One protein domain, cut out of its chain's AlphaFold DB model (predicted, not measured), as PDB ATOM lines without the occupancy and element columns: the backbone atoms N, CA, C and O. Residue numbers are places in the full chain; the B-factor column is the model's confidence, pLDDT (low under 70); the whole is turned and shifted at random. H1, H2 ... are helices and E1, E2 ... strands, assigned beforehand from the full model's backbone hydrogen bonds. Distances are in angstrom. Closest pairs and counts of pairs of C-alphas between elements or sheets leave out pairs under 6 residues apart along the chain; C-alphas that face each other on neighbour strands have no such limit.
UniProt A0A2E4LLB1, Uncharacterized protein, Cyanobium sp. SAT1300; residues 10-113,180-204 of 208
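AT A GLANCE: This is residues 10 to 113 and 180 to 204 of the 208 residues of an uncharacterized protein of Cyanobium sp. SAT1300 (UniProt A0A2E4LLB1). A strongly twisted sheet of six strands forms the middle layer, with H1 and H2 packed over one face and H5 and H6 over the other, making three layers, helices on both faces of a sheet. H3 packs on H2, while H4 lies well out from the sheet, and residues 65 to 70, which run from H4 into the link after it, stick out from the body. The printed part has 129 residues with six named helices and six named strands, in the order E1 H1 H2 H3 E2 H4 E3 H5 E4 H6 E5 E6. The sheet runs E2 E3 E1 E4 E5 E6 and is mixed, with E6 antiparallel to E5 and the other neighbours parallel, and the class is mixed, helices and strands. The whole is compact, with a radius of gyration of the C-alphas of 14.2 A and spans of 40 by 35 by 27 A.

HOW THE PARTS SIT: E1, residues 10 to 15, is an inner strand between E3, residues 75 to 81, and E4, residues 103 to 109. It is parallel to E3 at 20 degrees, with N 13 and O 78 2.7 A apart, and to E4 at 19 degrees, with N 12 and O 105 2.8 A apart, both within hydrogen-bond range. H1, residues 21 to 29, is on the sheet at a height of 8.0 A and runs along the strands, at 16 degrees to E1 on the local plane; the closest C-alphas of E1 and H1, Val 13 and Lys 21, are 6.4 A apart. H2, residues 33 to 41, is on the same face at a height of 7.9 A, slantwise to the strands at 42 degrees to E4 on the local plane. H1 and H2 touch only at the corner by their link, about perpendicular at 89 degrees, with the C-alphas of Leu 28 and Ala 35 closest at 4.5 A. H3, residues 46 to 50, is not on the sheet and touches H2, the closest C-alphas being those of Phe 39 and Tyr 46, 5.6 A apart. E2, residues 53 to 55, is an edge strand parallel to E3 at 28 degrees, with N 54 and O 75 within hydrogen-bond range at 3.1 A. H4, residues 61 to 66, is not on the sheet and touches no helix; E2, H4 and E3 form a strand-helix-strand unit, two parallel neighbour strands with a helix between them along the chain, with a right-handed crossover. H5, residues 87 to 100, is on the opposite face from H1 at a height of 9.1 A, along the strands at 3 degrees to E4 on the local plane; the closest C-alphas of H5 and E4, Ala 98 and Phe 104, are 5.5 A apart. E3, H5 and E4 form a split unit, with E1 between the two strands in the sheet, and its crossover is right-handed. H6, residues 180 to 185, is on the same face as H5, over E4 at a height of 8.9 A. H5 and H6 are close but not clearly touching, at a shallow tilt of 19 degrees, the same way, with the C-alphas of Lys 91 and Phe 183 closest at 7.8 A. E5, residues 190 to 196, is parallel to E4 at 25 degrees, with N 106 and O 191 within hydrogen-bond range at 2.8 A. E5 and the edge strand E6, residues 201 to 203, form a hairpin, antiparallel at 128 degrees, with N 203 and O 194 within range at 2.9 A. Every O i to N i+4 pair is within hydrogen-bond range in H1, H2, H3, H5 and H6, against 1 of 2 in H4.

IN THESE COORDINATES: E1 begins at C-alpha 10, (280.230, 350.145, 400.976), and measures 16.2 A from first to last C-alpha. H1 measures 12.4 A and H2 12.2 A. E3 is 19.9 A long, H5, the longest helix, 20.0 A from C-alpha 87 at (278.946, 347.208, 382.851), E4 19.4 A and E5 19.7 A. E6 ends at C-alpha 203, (277.899, 329.873, 399.351).

THE WHOLE: The C-alphas of Ser 69 and His 113 are the two farthest apart, at 43.5 A. Residues 114 to 179 are not printed, and C-alphas 113 and 180 are 15.8 A apart across this cut. Of the links that are printed whole, none is long; H4 to E3 is short and the others are tight. The mean pLDDT of the printed part is 82.6, with residue 51 and residues 53 to 72 under 70.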
ATOM      1  N   VAL A  10     280.997 350.297 402.214       89.94
ATOM      2  CA  VAL A  10     280.230 350.145 400.976       89.94
ATOM      3  C   VAL A  10     279.782 348.697 400.870       89.94
ATOM      4  O   VAL A  10     280.609 347.792 400.917       89.94
ATOM      5  N   LEU A  11     278.476 348.491 400.720       92.81
ATOM      6  CA  LEU A  11     277.877 347.190 400.449       92.81
ATOM      7  C   LEU A  11     277.300 347.203 399.035       92.81
ATOM      8  O   LEU A  11     276.336 347.915 398.753       92.81
ATOM      9  N   VAL A  12     277.887 346.417 398.142       93.75
ATOM     10  CA  VAL A  12     277.416 346.234 396.771       93.75
ATOM     11  C   VAL A  12     276.543 344.990 396.699       93.75
ATOM     12  O   VAL A  12     277.007 343.892 396.961       93.75
ATOM     13  N   VAL A  13     275.296 345.145 396.277       94.38
ATOM     14  CA  VAL A  13     274.391 344.053 395.918       94.38
ATOM     15  C   VAL A  13     274.459 343.854 394.403       94.38
ATOM     16  O   VAL A  13     273.933 344.660 393.624       94.38
ATOM     17  N   ALA A  14     275.139 342.795 393.976       94.56
ATOM     18  CA  ALA A  14     275.393 342.473 392.578       94.56
ATOM     19  C   ALA A  14     274.519 341.315 392.087       94.56
ATOM     20  O   ALA A  14     274.076 340.468 392.853       94.56
ATOM     21  N   GLY A  15     274.251 341.284 390.788       93.69
ATOM     22  CA  GLY A  15     273.552 340.184 390.126       93.69
ATOM     23  C   GLY A  15     272.879 340.640 388.835       93.69
ATOM     24  O   GLY A  15     272.738 341.850 388.612       93.69
ATOM     25  N   PRO A  16     272.420 339.716 387.989       91.94
ATOM     26  CA  PRO A  16     271.779 340.049 386.723       91.94
ATOM     27  C   PRO A  16     270.407 340.691 386.947       91.94
ATOM     28  O   PRO A  16     269.814 340.588 388.027       91.94
ATOM     29  N   SER A  17     269.871 341.413 385.961       87.94
ATOM     30  CA  SER A  17     268.472 341.866 386.013       87.94
ATOM     31  C   SER A  17     267.548 340.700 386.384       87.94
ATOM     32  O   SER A  17     267.800 339.567 385.998       87.94
ATOM     33  N   ALA A  18     266.503 340.977 387.165       89.12
ATOM     34  CA  ALA A  18     265.580 339.975 387.710       89.12
ATOM     35  C   ALA A  18     266.155 338.955 388.720       89.12
ATOM     36  O   ALA A  18     265.426 338.073 389.158       89.12
ATOM     37  N   SER A  19     267.390 339.126 389.204       90.75
ATOM     38  CA  SER A  19     267.967 338.256 390.246       90.75
ATOM     39  C   SER A  19     267.404 338.449 391.664       90.75
ATOM     40  O   SER A  19     267.802 337.736 392.572       90.75
ATOM     41  N   GLY A  20     266.518 339.427 391.893       89.62
ATOM     42  CA  GLY A  20     265.971 339.716 393.231       89.62
ATOM     43  C   GLY A  20     266.734 340.771 394.049       89.62
ATOM     44  O   GLY A  20     266.492 340.909 395.243       89.62
ATOM     45  N   LYS A  21     267.620 341.569 393.428       91.44
ATOM     46  CA  LYS A  21     268.383 342.635 394.125       91.44
ATOM     47  C   LYS A  21     267.508 343.602 394.914       91.44
ATOM     48  O   LYS A  21     267.826 343.901 396.056       91.44
ATOM     49  N   THR A  22     266.426 344.093 394.308       87.69
ATOM     50  CA  THR A  22     265.506 345.028 394.972       87.69
ATOM     51  C   THR A  22     264.890 344.391 396.213       87.69
ATOM     52  O   THR A  22     264.940 344.990 397.277       87.69
ATOM     53  N   THR A  23     264.439 343.140 396.102       89.94
ATOM     54  CA  THR A  23     263.885 342.366 397.219       89.94
ATOM     55  C   THR A  23     264.903 342.154 398.339       89.94
ATOM     56  O   THR A  23     264.553 342.256 399.511       89.94
ATOM     57  N   LEU A  24     266.174 341.886 398.012       89.50
ATOM     58  CA  LEU A  24     267.222 341.812 399.033       89.50
ATOM     59  C   LEU A  24     267.408 343.170 399.724       89.50
ATOM     60  O   LEU A  24     267.444 343.220 400.942       89.50
ATOM     61  N   ILE A  25     267.479 344.270 398.974       87.25
ATOM     62  CA  ILE A  25     267.643 345.613 399.555       87.25
ATOM     63  C   ILE A  25     266.466 345.974 400.465       87.25
ATOM     64  O   ILE A  25     266.688 346.491 401.551       87.25
ATOM     65  N   GLU A  26     265.234 345.679 400.060       85.81
ATOM     66  CA  GLU A  26     264.045 345.873 400.901       85.81
ATOM     67  C   GLU A  26     264.159 345.082 402.209       85.81
ATOM     68  O   GLU A  26     263.932 345.631 403.284       85.81
ATOM     69  N   LYS A  27     264.609 343.824 402.143       86.62
ATOM     70  CA  LYS A  27     264.878 343.002 403.334       86.62
ATOM     71  C   LYS A  27     265.987 343.582 404.216       86.62
ATOM     72  O   LYS A  27     265.850 343.547 405.438       86.62
ATOM     73  N   LEU A  28     267.048 344.134 403.623       84.75
ATOM     74  CA  LEU A  28     268.116 344.825 404.356       84.75
ATOM     75  C   LEU A  28     267.604 346.085 405.067       84.75
ATOM     76  O   LEU A  28     268.132 346.440 406.114       84.75
ATOM     77  N   LEU A  29     266.590 346.753 404.512       81.69
ATOM     78  CA  LEU A  29     266.018 347.975 405.078       81.69
ATOM     79  C   LEU A  29     264.947 347.726 406.146       81.69
ATOM     80  O   LEU A  29     264.776 348.561 407.029       81.69
ATOM     81  N   ASN A  30     264.242 346.595 406.081       80.81
ATOM     82  CA  ASN A  30     263.046 346.326 406.888       80.81
ATOM     83  C   ASN A  30     263.293 345.418 408.104       80.81
ATOM     84  O   ASN A  30     262.395 344.693 408.513       80.81
ATOM     85  N   ASN A  31     264.496 345.450 408.682       73.00
ATOM     86  CA  ASN A  31     264.847 344.713 409.899       73.00
ATOM     87  C   ASN A  31     264.485 343.210 409.853       73.00
ATOM     88  O   ASN A  31     263.724 342.716 410.677       73.00
ATOM     89  N   SER A  32     264.987 342.501 408.836       82.50
ATOM     90  CA  SER A  32     264.716 341.070 408.629       82.50
ATOM     91  C   SER A  32     265.890 340.182 409.048       82.50
ATOM     92  O   SER A  32     267.032 340.638 409.053       82.50
ATOM     93  N   ASP A  33     265.645 338.886 409.267       87.44
ATOM     94  CA  ASP A  33     266.705 337.892 409.530       87.44
ATOM     95  C   ASP A  33     267.791 337.892 408.447       87.44
ATOM     96  O   ASP A  33     268.972 337.701 408.720       87.44
ATOM     97  N   VAL A  34     267.401 338.168 407.199       86.75
ATOM     98  CA  VAL A  34     268.336 338.296 406.073       86.75
ATOM     99  C   VAL A  34     269.271 339.489 406.266       86.75
ATOM    100  O   VAL A  34     270.436 339.418 405.885       86.75
ATOM    101  N   ALA A  35     268.789 340.584 406.856       85.06
ATOM    102  CA  ALA A  35     269.630 341.726 407.185       85.06
ATOM    103  C   ALA A  35     270.675 341.341 408.228       85.06
ATOM    104  O   ALA A  35     271.858 341.555 407.978       85.06
ATOM    105  N   ILE A  36     270.256 340.709 409.327       87.25
ATOM    106  CA  ILE A  36     271.157 340.236 410.388       87.25
ATOM    107  C   ILE A  36     272.254 339.355 409.785       87.25
ATOM    108  O   ILE A  36     273.429 339.702 409.875       87.25
ATOM    109  N   GLN A  37     271.865 338.315 409.042       90.50
ATOM    110  CA  GLN A  37     272.809 337.398 408.399       90.50
ATOM    111  C   GLN A  37     273.795 338.116 407.472       90.50
ATOM    112  O   GLN A  37     274.990 337.825 407.490       90.50
ATOM    113  N   VAL A  38     273.323 339.057 406.646       89.94
ATOM    114  CA  VAL A  38     274.199 339.807 405.735       89.94
ATOM    115  C   VAL A  38     275.162 340.702 406.512       89.94
ATOM    116  O   VAL A  38     276.341 340.721 406.171       89.94
ATOM    117  N   PHE A  39     274.696 341.428 407.534       89.12
ATOM    118  CA  PHE A  39     275.529 342.335 408.335       89.12
ATOM    119  C   PHE A  39     276.581 341.581 409.156       89.12
ATOM    120  O   PHE A  39     277.755 341.955 409.124       89.12
ATOM    121  N   GLU A  40     276.203 340.473 409.788       90.38
ATOM    122  CA  GLU A  40     277.133 339.598 410.504       90.38
ATOM    123  C   GLU A  40     278.187 339.012 409.561       90.38
ATOM    124  O   GLU A  40     279.383 339.068 409.850       90.38
ATOM    125  N   LYS A  41     277.775 338.529 408.379       90.25
ATOM    126  CA  LYS A  41     278.695 337.930 407.399       90.25
ATOM    127  C   LYS A  41     279.749 338.915 406.888       90.25
ATOM    128  O   LYS A  41     280.876 338.507 406.607       90.25
ATOM    129  N   ILE A  42     279.400 340.198 406.777       87.56
ATOM    130  CA  ILE A  42     280.323 341.272 406.369       87.56
ATOM    131  C   ILE A  42     281.067 341.915 407.552       87.56
ATOM    132  O   ILE A  42     281.762 342.914 407.355       87.56
ATOM    133  N   GLY A  43     280.920 341.372 408.768       86.75
ATOM    134  CA  GLY A  43     281.619 341.827 409.973       86.75
ATOM    135  C   GLY A  43     281.149 343.184 410.499       86.75
ATOM    136  O   GLY A  43     281.947 343.939 411.055       86.75
ATOM    137  N   LEU A  44     279.881 343.540 410.284       85.25
ATOM    138  CA  LEU A  44     279.291 344.788 410.765       85.25
ATOM    139  C   LEU A  44     278.230 344.509 411.831       85.25
ATOM    140  O   LEU A  44     277.333 343.700 411.624       85.25
ATOM    141  N   ASP A  45     278.294 345.242 412.946       83.56
ATOM    142  CA  ASP A  45     277.287 345.149 414.007       83.56
ATOM    143  C   ASP A  45     275.914 345.571 413.480       83.56
ATOM    144  O   ASP A  45     275.728 346.716 413.052       83.56
ATOM    145  N   TYR A  46     274.956 344.651 413.513       80.94
ATOM    146  CA  TYR A  46     273.642 344.836 412.919       80.94
ATOM    147  C   TYR A  46     272.887 346.044 413.503       80.94
ATOM    148  O   TYR A  46     272.450 346.935 412.764       80.94
ATOM    149  N   HIS A  47     272.781 346.121 414.832       77.81
ATOM    150  CA  HIS A  47     271.973 347.133 415.515       77.81
ATOM    151  C   HIS A  47     272.519 348.559 415.322       77.81
ATOM    152  O   HIS A  47     271.750 349.501 415.094       77.81
ATOM    153  N   SER A  48     273.842 348.732 415.341       74.94
ATOM    154  CA  SER A  48     274.528 350.001 415.061       74.94
ATOM    155  C   SER A  48     274.475 350.373 413.578       74.94
ATOM    156  O   SER A  48     274.364 351.557 413.236       74.94
ATOM    157  N   SER A  49     274.528 349.376 412.692       76.06
ATOM    158  CA  SER A  49     274.535 349.542 411.234       76.06
ATOM    159  C   SER A  49     273.181 349.965 410.679       76.06
ATOM    160  O   SER A  49     273.110 350.866 409.837       76.06
ATOM    161  N   MET A  50     272.101 349.366 411.185       72.62
ATOM    162  CA  MET A  50     270.742 349.561 410.680       72.62
ATOM    163  C   MET A  50     270.312 351.034 410.740       72.62
ATOM    164  O   MET A  50     269.839 351.600 409.756       72.62
ATOM    165  N   ARG A  51     270.589 351.714 411.859       67.56
ATOM    166  CA  ARG A  51     270.256 353.140 412.060       67.56
ATOM    167  C   ARG A  51     271.088 354.102 411.198       67.56
ATOM    168  O   ARG A  51     270.804 355.297 411.160       67.56
ATOM    169  N   LYS A  52     272.133 353.611 410.523       71.56
ATOM    170  CA  LYS A  52     273.123 354.415 409.781       71.56
ATOM    171  C   LYS A  52     273.209 354.037 408.302       71.56
ATOM    172  O   LYS A  52     274.182 354.402 407.628       71.56
ATOM    173  N   MET A  53     272.210 353.323 407.799       69.00
ATOM    174  CA  MET A  53     272.148 352.846 406.428       69.00
ATOM    175  C   MET A  53     271.533 353.893 405.500       69.00
ATOM    176  O   MET A  53     270.592 354.597 405.857       69.00
ATOM    177  N   ASN A  54     272.064 354.008 404.285       67.19
ATOM    178  CA  ASN A  54     271.422 354.776 403.227       67.19
ATOM    179  C   ASN A  54     271.578 354.038 401.896       67.19
ATOM    180  O   ASN A  54     272.699 353.737 401.469       67.19
ATOM    181  N   THR A  55     270.462 353.767 401.220       59.09
ATOM    182  CA  THR A  55     270.484 353.265 399.848       59.09
ATOM    183  C   THR A  55     270.942 354.368 398.916       59.09
ATOM    184  O   THR A  55     270.199 355.293 398.589       59.09
ATOM    185  N   GLN A  56     272.179 354.264 398.450       57.47
ATOM    186  CA  GLN A  56     272.703 355.154 397.434       57.47
ATOM    187  C   GLN A  56     272.679 354.417 396.110       57.47
ATOM    188  O   GLN A  56     273.513 353.568 395.809       57.47
ATOM    189  N   ARG A  57     271.721 354.792 395.264       50.00
ATOM    190  CA  ARG A  57     271.800 354.477 393.842       50.00
ATOM    191  C   ARG A  57     273.098 355.122 393.348       50.00
ATOM    192  O   ARG A  57     273.163 356.350 393.298       50.00
ATOM    193  N   LEU A  58     274.142 354.329 393.087       47.12
ATOM    194  CA  LEU A  58     275.419 354.830 392.573       47.12
ATOM    195  C   LEU A  58     275.170 355.508 391.240       47.12
ATOM    196  O   LEU A  58     275.165 354.864 390.196       47.12
ATOM    197  N   VAL A  59     274.918 356.807 391.267       42.97
ATOM    198  CA  VAL A  59     274.881 357.596 390.053       42.97
ATOM    199  C   VAL A  59     275.297 359.013 390.414       42.97
ATOM    200  O   VAL A  59     274.531 359.781 390.997       42.97
ATOM    201  N   ASN A  60     276.517 359.342 389.998       40.88
ATOM    202  CA  ASN A  60     277.171 360.645 390.009       40.88
ATOM    203  C   ASN A  60     277.896 361.085 391.287       40.88
ATOM    204  O   ASN A  60     277.300 361.527 392.271       40.88
ATOM    205  N   LYS A  61     279.221 361.211 391.134       44.56
ATOM    206  CA  LYS A  61     280.127 362.060 391.932       44.56
ATOM    207  C   LYS A  61     279.520 363.452 392.207       44.56
ATOM    208  O   LYS A  61     279.647 363.981 393.306       44.56
ATOM    209  N   ARG A  62     278.763 363.998 391.239       42.34
ATOM    210  CA  ARG A  62     278.030 365.281 391.330       42.34
ATOM    211  C   ARG A  62     276.816 365.276 392.278       42.34
ATOM    212  O   ARG A  62     276.464 366.332 392.791       42.34
ATOM    213  N   LYS A  63     276.162 364.132 392.525       43.91
ATOM    214  CA  LYS A  63     275.035 364.031 393.481       43.91
ATOM    215  C   LYS A  63     275.513 363.826 394.920       43.91
ATOM    216  O   LYS A  63     274.852 364.277 395.850       43.91
ATOM    217  N   LEU A  64     276.692 363.231 395.102       47.59
ATOM    218  CA  LEU A  64     277.342 363.093 396.410       47.59
ATOM    219  C   LEU A  64     277.832 364.434 396.987       47.59
ATOM    220  O   LEU A  64     277.867 364.586 398.207       47.59
ATOM    221  N   SER A  65     278.186 365.412 396.140       47.09
ATOM    222  CA  SER A  65     278.716 366.708 396.594       47.09
ATOM    223  C   SER A  65     277.647 367.748 396.959       47.09
ATOM    224  O   SER A  65     277.936 368.634 397.764       47.09
ATOM    225  N   LYS A  66     276.422 367.647 396.415       47.69
ATOM    226  CA  LYS A  66     275.367 368.664 396.608       47.69
ATOM    227  C   LYS A  66     274.643 368.581 397.959       47.69
ATOM    228  O   LYS A  66     274.213 369.608 398.466       47.69
ATOM    229  N   ASN A  67     274.599 367.416 398.611       43.97
ATOM    230  CA  ASN A  67     273.969 367.269 399.932       43.97
ATOM    231  C   ASN A  67     275.022 367.297 401.050       43.97
ATOM    232  O   ASN A  67     275.416 366.265 401.602       43.97
ATOM    233  N   LYS A  68     275.517 368.500 401.370       48.56
ATOM    234  CA  LYS A  68     276.597 368.704 402.347       48.56
ATOM    235  C   LYS A  68     276.211 368.365 403.798       48.56
ATOM    236  O   LYS A  68     277.117 367.935 404.507       48.56
ATOM    237  N   SER A  69     274.934 368.456 404.207       45.28
ATOM    238  CA  SER A  69     274.532 368.361 405.631       45.28
ATOM    239  C   SER A  69     273.800 367.082 406.083       45.28
ATOM    240  O   SER A  69     273.706 366.851 407.283       45.28
ATOM    241  N   LYS A  70     273.315 366.208 405.182       48.75
ATOM    242  CA  LYS A  70     272.403 365.100 405.571       48.75
ATOM    243  C   LYS A  70     272.964 363.678 405.503       48.75
ATOM    244  O   LYS A  70     272.283 362.744 405.907       48.75
ATOM    245  N   ASN A  71     274.189 363.460 405.022       55.44
ATOM    246  CA  ASN A  71     274.665 362.093 404.777       55.44
ATOM    247  C   ASN A  71     275.561 361.549 405.907       55.44
ATOM    248  O   ASN A  71     276.708 361.186 405.653       55.44
ATOM    249  N   LYS A  72     275.012 361.477 407.134       61.72
ATOM    250  CA  LYS A  72     275.629 360.842 408.325       61.72
ATOM    251  C   LYS A  72     275.717 359.306 408.223       61.72
ATOM    252  O   LYS A  72     276.212 358.660 409.141       61.72
ATOM    253  N   SER A  73     275.234 358.724 407.120       70.06
ATOM    254  CA  SER A  73     275.279 357.279 406.891       70.06
ATOM    255  C   SER A  73     276.717 356.770 406.843       70.06
ATOM    256  O   SER A  73     277.530 357.230 406.029       70.06
ATOM    257  N   GLN A  74     277.010 355.808 407.717       79.31
ATOM    258  CA  GLN A  74     278.279 355.082 407.739       79.31
ATOM    259  C   GLN A  74     278.287 353.958 406.697       79.31
ATOM    260  O   GLN A  74     279.363 353.532 406.286       79.31
ATOM    261  N   ILE A  75     277.108 353.525 406.229       81.81
ATOM    262  CA  ILE A  75     276.955 352.410 405.292       81.81
ATOM    263  C   ILE A  75     276.228 352.880 404.037       81.81
ATOM    264  O   ILE A  75     275.108 353.397 404.101       81.81
ATOM    265  N   ALA A  76     276.873 352.703 402.888       84.12
ATOM    266  CA  ALA A  76     276.305 352.982 401.578       84.12
ATOM    267  C   ALA A  76     275.947 351.668 400.880       84.12
ATOM    268  O   ALA A  76     276.837 350.892 400.533       84.12
ATOM    269  N   ILE A  77     274.650 351.443 400.643       83.62
ATOM    270  CA  ILE A  77     274.194 350.317 399.823       83.62
ATOM    271  C   ILE A  77     274.151 350.741 398.367       83.62
ATOM    272  O   ILE A  77     273.480 351.710 398.009       83.62
ATOM    273  N   VAL A  78     274.823 349.960 397.541       86.31
ATOM    274  CA  VAL A  78     274.939 350.102 396.099       86.31
ATOM    275  C   VAL A  78     274.327 348.869 395.460       86.31
ATOM    276  O   VAL A  78     274.621 347.766 395.887       86.31
ATOM    277  N   HIS A  79     273.538 349.013 394.401       88.38
ATOM    278  CA  HIS A  79     273.111 347.859 393.610       88.38
ATOM    279  C   HIS A  79     273.600 347.963 392.178       88.38
ATOM    280  O   HIS A  79     273.540 349.033 391.566       88.38
ATOM    281  N   ILE A  80     274.044 346.837 391.629       90.00
ATOM    282  CA  ILE A  80     274.520 346.761 390.253       90.00
ATOM    283  C   ILE A  80     273.815 345.642 389.504       90.00
ATOM    284  O   ILE A  80     273.584 344.554 390.018       90.00
ATOM    285  N   ASP A  81     273.468 345.939 388.264       89.44
ATOM    286  CA  ASP A  81     273.084 344.931 387.286       89.44
ATOM    287  C   ASP A  81     274.329 344.511 386.506       89.44
ATOM    288  O   ASP A  81     274.937 345.361 385.841       89.44
ATOM    289  N   THR A  82     274.703 343.238 386.640       87.81
ATOM    290  CA  THR A  82     275.896 342.644 386.021       87.81
ATOM    291  C   THR A  82     275.757 342.536 384.510       87.81
ATOM    292  O   THR A  82     276.739 342.734 383.805       87.81
ATOM    293  N   LEU A  83     274.534 342.350 383.998       87.50
ATOM    294  CA  LEU A  83     274.280 342.238 382.559       87.50
ATOM    295  C   LEU A  83     274.105 343.599 381.885       87.50
ATOM    296  O   LEU A  83     273.871 343.647 380.685       87.50
ATOM    297  N   SER A  84     274.174 344.714 382.614       85.31
ATOM    298  CA  SER A  84     273.887 346.045 382.067       85.31
ATOM    299  C   SER A  84     274.797 346.418 380.890       85.31
ATOM    300  O   SER A  84     275.996 346.154 380.909       85.31
ATOM    301  N   SER A  85     274.264 347.161 379.914       81.69
ATOM    302  CA  SER A  85     275.061 347.742 378.821       81.69
ATOM    303  C   SER A  85     276.170 348.683 379.308       81.69
ATOM    304  O   SER A  85     277.167 348.866 378.621       81.69
ATOM    305  N   ARG A  86     276.039 349.242 380.519       84.00
ATOM    306  CA  ARG A  86     277.042 350.110 381.162       84.00
ATOM    307  C   ARG A  86     277.972 349.355 382.115       84.00
ATOM    308  O   ARG A  86     278.482 349.944 383.068       84.00
ATOM    309  N   ARG A  87     278.147 348.042 381.935       85.25
ATOM    310  CA  ARG A  87     278.946 347.208 382.851       85.25
ATOM    311  C   ARG A  87     280.383 347.703 383.010       85.25
ATOM    312  O   ARG A  87     280.853 347.788 384.138       85.25
ATOM    313  N   GLU A  88     281.042 348.104 381.924       87.50
ATOM    314  CA  GLU A  88     282.438 348.556 381.976       87.50
ATOM    315  C   GLU A  88     282.578 349.914 382.675       87.50
ATOM    316  O   GLU A  88     283.455 350.095 383.519       87.50
ATOM    317  N   ASP A  89     281.650 350.845 382.434       87.31
ATOM    318  CA  ASP A  89     281.583 352.105 383.186       87.31
ATOM    319  C   ASP A  89     281.392 351.851 384.682       87.31
ATOM    320  O   ASP A  89     282.100 352.417 385.514       87.31
ATOM    321  N   ARG A  90     280.485 350.931 385.032       88.25
ATOM    322  CA  ARG A  90     280.236 350.552 386.427       88.25
ATOM    323  C   ARG A  90     281.451 349.907 387.074       88.25
ATOM    324  O   ARG A  90     281.740 350.229 388.220       88.25
ATOM    325  N   LYS A  91     282.176 349.039 386.368       90.81
ATOM    326  CA  LYS A  91     283.438 348.472 386.865       90.81
ATOM    327  C   LYS A  91     284.446 349.578 387.175       90.81
ATOM    328  O   LYS A  91     285.046 349.564 388.249       90.81
ATOM    329  N   ARG A  92     284.598 350.573 386.293       89.81
ATOM    330  CA  ARG A  92     285.491 351.723 386.535       89.81
ATOM    331  C   ARG A  92     285.076 352.529 387.767       89.81
ATOM    332  O   ARG A  92     285.916 352.795 388.628       89.81
ATOM    333  N   ASP A  93     283.790 352.847 387.892       88.44
ATOM    334  CA  ASP A  93     283.256 353.573 389.050       88.44
ATOM    335  C   ASP A  93     283.469 352.797 390.358       88.44
ATOM    336  O   ASP A  93     283.953 353.349 391.347       88.44
ATOM    337  N   LEU A  94     283.157 351.500 390.362       90.81
ATOM    338  CA  LEU A  94     283.292 350.628 391.531       90.81
ATOM    339  C   LEU A  94     284.753 350.457 391.939       90.81
ATOM    340  O   LEU A  94     285.050 350.505 393.128       90.81
ATOM    341  N   ALA A  95     285.672 350.347 390.978       90.88
ATOM    342  CA  ALA A  95     287.102 350.288 391.264       90.88
ATOM    343  C   ALA A  95     287.600 351.565 391.960       90.88
ATOM    344  O   ALA A  95     288.427 351.494 392.869       90.88
ATOM    345  N   HIS A  96     287.091 352.737 391.571       87.94
ATOM    346  CA  HIS A  96     287.429 353.992 392.243       87.94
ATOM    347  C   HIS A  96     286.859 354.059 393.666       87.94
ATOM    348  O   HIS A  96     287.545 354.507 394.587       87.94
ATOM    349  N   ILE A  97     285.622 353.597 393.853       87.88
ATOM    350  CA  ILE A  97     284.958 353.585 395.163       87.88
ATOM    351  C   ILE A  97     285.660 352.621 396.114       87.88
ATOM    352  O   ILE A  97     285.955 353.031 397.231       87.88
ATOM    353  N   ALA A  98     285.979 351.405 395.665       90.88
ATOM    354  CA  ALA A  98     286.654 350.389 396.471       90.88
ATOM    355  C   ALA A  98     287.982 350.896 397.044       90.88
ATOM    356  O   ALA A  98     288.226 350.768 398.239       90.88
ATOM    357  N   LYS A  99     288.790 351.580 396.223       90.12
ATOM    358  CA  LYS A  99     290.057 352.197 396.663       90.12
ATOM    359  C   LYS A  99     289.886 353.328 397.678       90.12
ATOM    360  O   LYS A  99     290.840 353.686 398.355       90.12
ATOM    361  N   SER A 100     288.707 353.940 397.719       88.44
ATOM    362  CA  SER A 100     288.454 355.158 398.491       88.44
ATOM    363  C   SER A 100     287.568 354.911 399.712       88.44
ATOM    364  O   SER A 100     287.310 355.855 400.453       88.44
ATOM    365  N   SER A 101     287.039 353.698 399.894       89.06
ATOM    366  CA  SER A 101     286.115 353.332 400.972       89.06
ATOM    367  C   SER A 101     286.825 352.750 402.192       89.06
ATOM    368  O   SER A 101     287.889 352.160 402.053       89.06
ATOM    369  N   LYS A 102     286.201 352.848 403.375       90.25
ATOM    370  CA  LYS A 102     286.693 352.192 404.600       90.25
ATOM    371  C   LYS A 102     286.685 350.668 404.470       90.25
ATOM    372  O   LYS A 102     287.622 350.001 404.881       90.25
ATOM    373  N   SER A 103     285.595 350.127 403.929       92.06
ATOM    374  CA  SER A 103     285.489 348.724 403.534       92.06
ATOM    375  C   SER A 103     284.607 348.611 402.301       92.06
ATOM    376  O   SER A 103     283.715 349.443 402.091       92.06
ATOM    377  N   PHE A 104     284.840 347.570 401.508       93.88
ATOM    378  CA  PHE A 104     284.095 347.319 400.286       93.88
ATOM    379  C   PHE A 104     283.666 345.853 400.230       93.88
ATOM    380  O   PHE A 104     284.457 344.964 399.927       93.88
ATOM    381  N   ASN A 105     282.397 345.612 400.540       95.75
ATOM    382  CA  ASN A 105     281.804 344.284 400.583       95.75
ATOM    383  C   ASN A 105     280.880 344.099 399.380       95.75
ATOM    384  O   ASN A 105     280.081 344.984 399.069       95.75
ATOM    385  N   VAL A 106     280.958 342.952 398.716       96.00
ATOM    386  CA  VAL A 106     280.123 342.611 397.561       96.00
ATOM    387  C   VAL A 106     279.316 341.366 397.887       96.00
ATOM    388  O   VAL A 106     279.881 340.311 398.133       96.00
ATOM    389  N   VAL A 107     277.994 341.476 397.848       96.19
ATOM    390  CA  VAL A 107     277.062 340.349 397.909       96.19
ATOM    391  C   VAL A 107     276.534 340.105 396.503       96.19
ATOM    392  O   VAL A 107     275.724 340.876 395.982       96.19
ATOM    393  N   THR A 108     277.009 339.037 395.875       96.31
ATOM    394  CA  THR A 108     276.574 338.599 394.550       96.31
ATOM    395  C   THR A 108     275.410 337.628 394.697       96.31
ATOM    396  O   THR A 108     275.545 336.566 395.299       96.31
ATOM    397  N   LEU A 109     274.259 337.986 394.128       95.75
ATOM    398  CA  LEU A 109     273.091 337.118 394.072       95.75
ATOM    399  C   LEU A 109     273.322 335.976 393.090       95.75
ATOM    400  O   LEU A 109     273.482 336.201 391.887       95.75
ATOM    401  N   CYS A 110     273.292 334.754 393.604       94.56
ATOM    402  CA  CYS A 110     273.501 333.527 392.855       94.56
ATOM    403  C   CYS A 110     272.168 332.950 392.384       94.56
ATOM    404  O   CYS A 110     271.681 331.957 392.910       94.56
ATOM    405  N   THR A 111     271.551 333.593 391.392       93.94
ATOM    406  CA  THR A 111     270.299 333.103 390.806       93.94
ATOM    407  C   THR A 111     270.604 332.031 389.756       93.94
ATOM    408  O   THR A 111     271.329 332.343 388.806       93.94
ATOM    409  N   PRO A 112     270.060 330.803 389.871       93.88
ATOM    410  CA  PRO A 112     270.197 329.780 388.835       93.88
ATOM    411  C   PRO A 112     269.721 330.285 387.473       93.88
ATOM    412  O   PRO A 112     268.767 331.066 387.401       93.88
ATOM    413  N   HIS A 113     270.374 329.842 386.396       93.81
ATOM    414  CA  HIS A 113     270.084 330.312 385.036       93.81
ATOM    415  C   HIS A 113     268.615 330.115 384.658       93.81
ATOM    416  O   HIS A 113     268.014 331.025 384.105       93.81
ATOM    417  N   TRP A 180     282.716 338.799 386.426       93.69
ATOM    418  CA  TRP A 180     282.528 339.657 387.596       93.69
ATOM    419  C   TRP A 180     283.322 339.182 388.810       93.69
ATOM    420  O   TRP A 180     283.960 340.007 389.452       93.69
ATOM    421  N   GLU A 181     283.351 337.884 389.093       93.19
ATOM    422  CA  GLU A 181     284.197 337.299 390.139       93.19
ATOM    423  C   GLU A 181     285.667 337.671 389.938       93.19
ATOM    424  O   GLU A 181     286.272 338.256 390.830       93.19
ATOM    425  N   LYS A 182     286.216 337.464 388.735       94.12
ATOM    426  CA  LYS A 182     287.582 337.892 388.399       94.12
ATOM    427  C   LYS A 182     287.780 339.393 388.617       94.12
ATOM    428  O   LYS A 182     288.834 339.831 389.077       94.12
ATOM    429  N   PHE A 183     286.781 340.208 388.282       94.19
ATOM    430  CA  PHE A 183     286.847 341.646 388.527       94.19
ATOM    431  C   PHE A 183     286.918 341.991 390.021       94.19
ATOM    432  O   PHE A 183     287.618 342.939 390.367       94.19
ATOM    433  N   TRP A 184     286.230 341.255 390.892       93.31
ATOM    434  CA  TRP A 184     286.243 341.491 392.337       93.31
ATOM    435  C   TRP A 184     287.509 340.969 393.004       93.31
ATOM    436  O   TRP A 184     288.160 341.717 393.730       93.31
ATOM    437  N   THR A 185     287.892 339.724 392.723       90.81
ATOM    438  CA  THR A 185     289.031 339.050 393.367       90.81
ATOM    439  C   THR A 185     290.371 339.700 393.037       90.81
ATOM    440  O   THR A 185     291.298 339.666 393.838       90.81
ATOM    441  N   THR A 186     290.475 340.377 391.892       92.06
ATOM    442  CA  THR A 186     291.676 341.140 391.511       92.06
ATOM    443  C   THR A 186     291.813 342.488 392.231       92.06
ATOM    444  O   THR A 186     292.752 343.243 391.961       92.06
ATOM    445  N   ARG A 187     290.890 342.848 393.134       91.06
ATOM    446  CA  ARG A 187     290.890 344.141 393.832       91.06
ATOM    447  C   ARG A 187     291.215 343.962 395.307       91.06
ATOM    448  O   ARG A 187     290.452 343.376 396.065       91.06
ATOM    449  N   CYS A 188     292.331 344.559 395.717       85.50
ATOM    450  CA  CYS A 188     292.726 344.617 397.118       85.50
ATOM    451  C   CYS A 188     291.629 345.276 397.976       85.50
ATOM    452  O   CYS A 188     291.070 346.307 397.587       85.50
ATOM    453  N   GLY A 189     291.335 344.674 399.131       86.88
ATOM    454  CA  GLY A 189     290.364 345.182 400.103       86.88
ATOM    455  C   GLY A 189     288.892 344.943 399.750       86.88
ATOM    456  O   GLY A 189     288.021 345.475 400.439       86.88
ATOM    457  N   VAL A 190     288.600 344.173 398.694       93.50
ATOM    458  CA  VAL A 190     287.237 343.740 398.364       93.50
ATOM    459  C   VAL A 190     286.951 342.389 399.011       93.50
ATOM    460  O   VAL A 190     287.626 341.407 398.715       93.50
ATOM    461  N   CYS A 191     285.911 342.327 399.841       94.69
ATOM    462  CA  CYS A 191     285.386 341.068 400.365       94.69
ATOM    463  C   CYS A 191     284.155 340.662 399.555       94.69
ATOM    464  O   CYS A 191     283.176 341.411 399.489       94.69
ATOM    465  N   GLN A 192     284.200 339.490 398.926       95.06
ATOM    466  CA  GLN A 192     283.110 338.984 398.098       95.06
ATOM    467  C   GLN A 192     282.372 337.838 398.789       95.06
ATOM    468  O   GLN A 192     282.979 336.945 399.369       95.06
ATOM    469  N   TYR A 193     281.049 337.861 398.670       95.94
ATOM    470  CA  TYR A 193     280.130 336.885 399.227       95.94
ATOM    471  C   TYR A 193     279.115 336.472 398.162       95.94
ATOM    472  O   TYR A 193     278.663 337.292 397.356       95.94
ATOM    473  N   TYR A 194     278.726 335.205 398.189       95.94
ATOM    474  CA  TYR A 194     277.773 334.607 397.260       95.94
ATOM    475  C   TYR A 194     276.509 334.244 398.017       95.94
ATOM    476  O   TYR A 194     276.591 333.542 399.018       95.94
ATOM    477  N   TYR A 195     275.354 334.740 397.579       95.62
ATOM    478  CA  TYR A 195     274.102 334.589 398.318       95.62
ATOM    479  C   TYR A 195     272.980 334.070 397.422       95.62
ATOM    480  O   TYR A 195     272.678 334.658 396.380       95.62
ATOM    481  N   ASP A 196     272.331 332.989 397.846       93.50
ATOM    482  CA  ASP A 196     271.096 332.490 397.244       93.50
ATOM    483  C   ASP A 196     269.896 333.155 397.924       93.50
ATOM    484  O   ASP A 196     269.593 332.896 399.090       93.50
ATOM    485  N   SER A 197     269.184 334.011 397.190       87.50
ATOM    486  CA  SER A 197     268.020 334.717 397.726       87.50
ATOM    487  C   SER A 197     266.808 333.826 397.987       87.50
ATOM    488  O   SER A 197     265.968 334.203 398.805       87.50
ATOM    489  N   GLU A 198     266.695 332.694 397.289       87.81
ATOM    490  CA  GLU A 198     265.581 331.755 397.439       87.81
ATOM    491  C   GLU A 198     265.801 330.876 398.664       87.81
ATOM    492  O   GLU A 198     264.925 330.762 399.519       87.81
ATOM    493  N   ARG A 199     267.003 330.303 398.772       89.69
ATOM    494  CA  ARG A 199     267.378 329.414 399.879       89.69
ATOM    495  C   ARG A 199     267.786 330.167 401.142       89.69
ATOM    496  O   ARG A 199     267.813 329.569 402.208       89.69
ATOM    497  N   LYS A 200     268.072 331.469 401.029       90.75
ATOM    498  CA  LYS A 200     268.582 332.335 402.104       90.75
ATOM    499  C   LYS A 200     269.886 331.812 402.714       90.75
ATOM    500  O   LYS A 200     270.052 331.808 403.927       90.75
ATOM    501  N   ILE A 201     270.804 331.354 401.864       92.69
ATOM    502  CA  ILE A 201     272.099 330.807 402.287       92.69
ATOM    503  C   ILE A 201     273.249 331.517 401.584       92.69
ATOM    504  O   ILE A 201     273.109 331.992 400.453       92.69
ATOM    505  N   PHE A 202     274.402 331.547 402.248       94.19
ATOM    506  CA  PHE A 202     275.661 331.941 401.629       94.19
ATOM    507  C   PHE A 202     276.393 330.720 401.082       94.19
ATOM    508  O   PHE A 202     276.491 329.700 401.763       94.19
ATOM    509  N   PHE A 203     276.959 330.850 399.887       93.25
ATOM    510  CA  PHE A 203     277.899 329.873 399.351       93.25
ATOM    511  C   PHE A 203     279.336 330.248 399.734       93.25
ATOM    512  O   PHE A 203     279.648 331.442 399.832       93.25
ATOM    513  N   PRO A 204     280.218 329.254 399.944       89.69
ATOM    514  CA  PRO A 204     281.637 329.507 400.178       89.69
ATOM    515  C   PRO A 204     282.330 330.084 398.933       89.69
ATOM    516  O   PRO A 204     283.260 330.873 399.064       89.69
TER     517      PRO A 204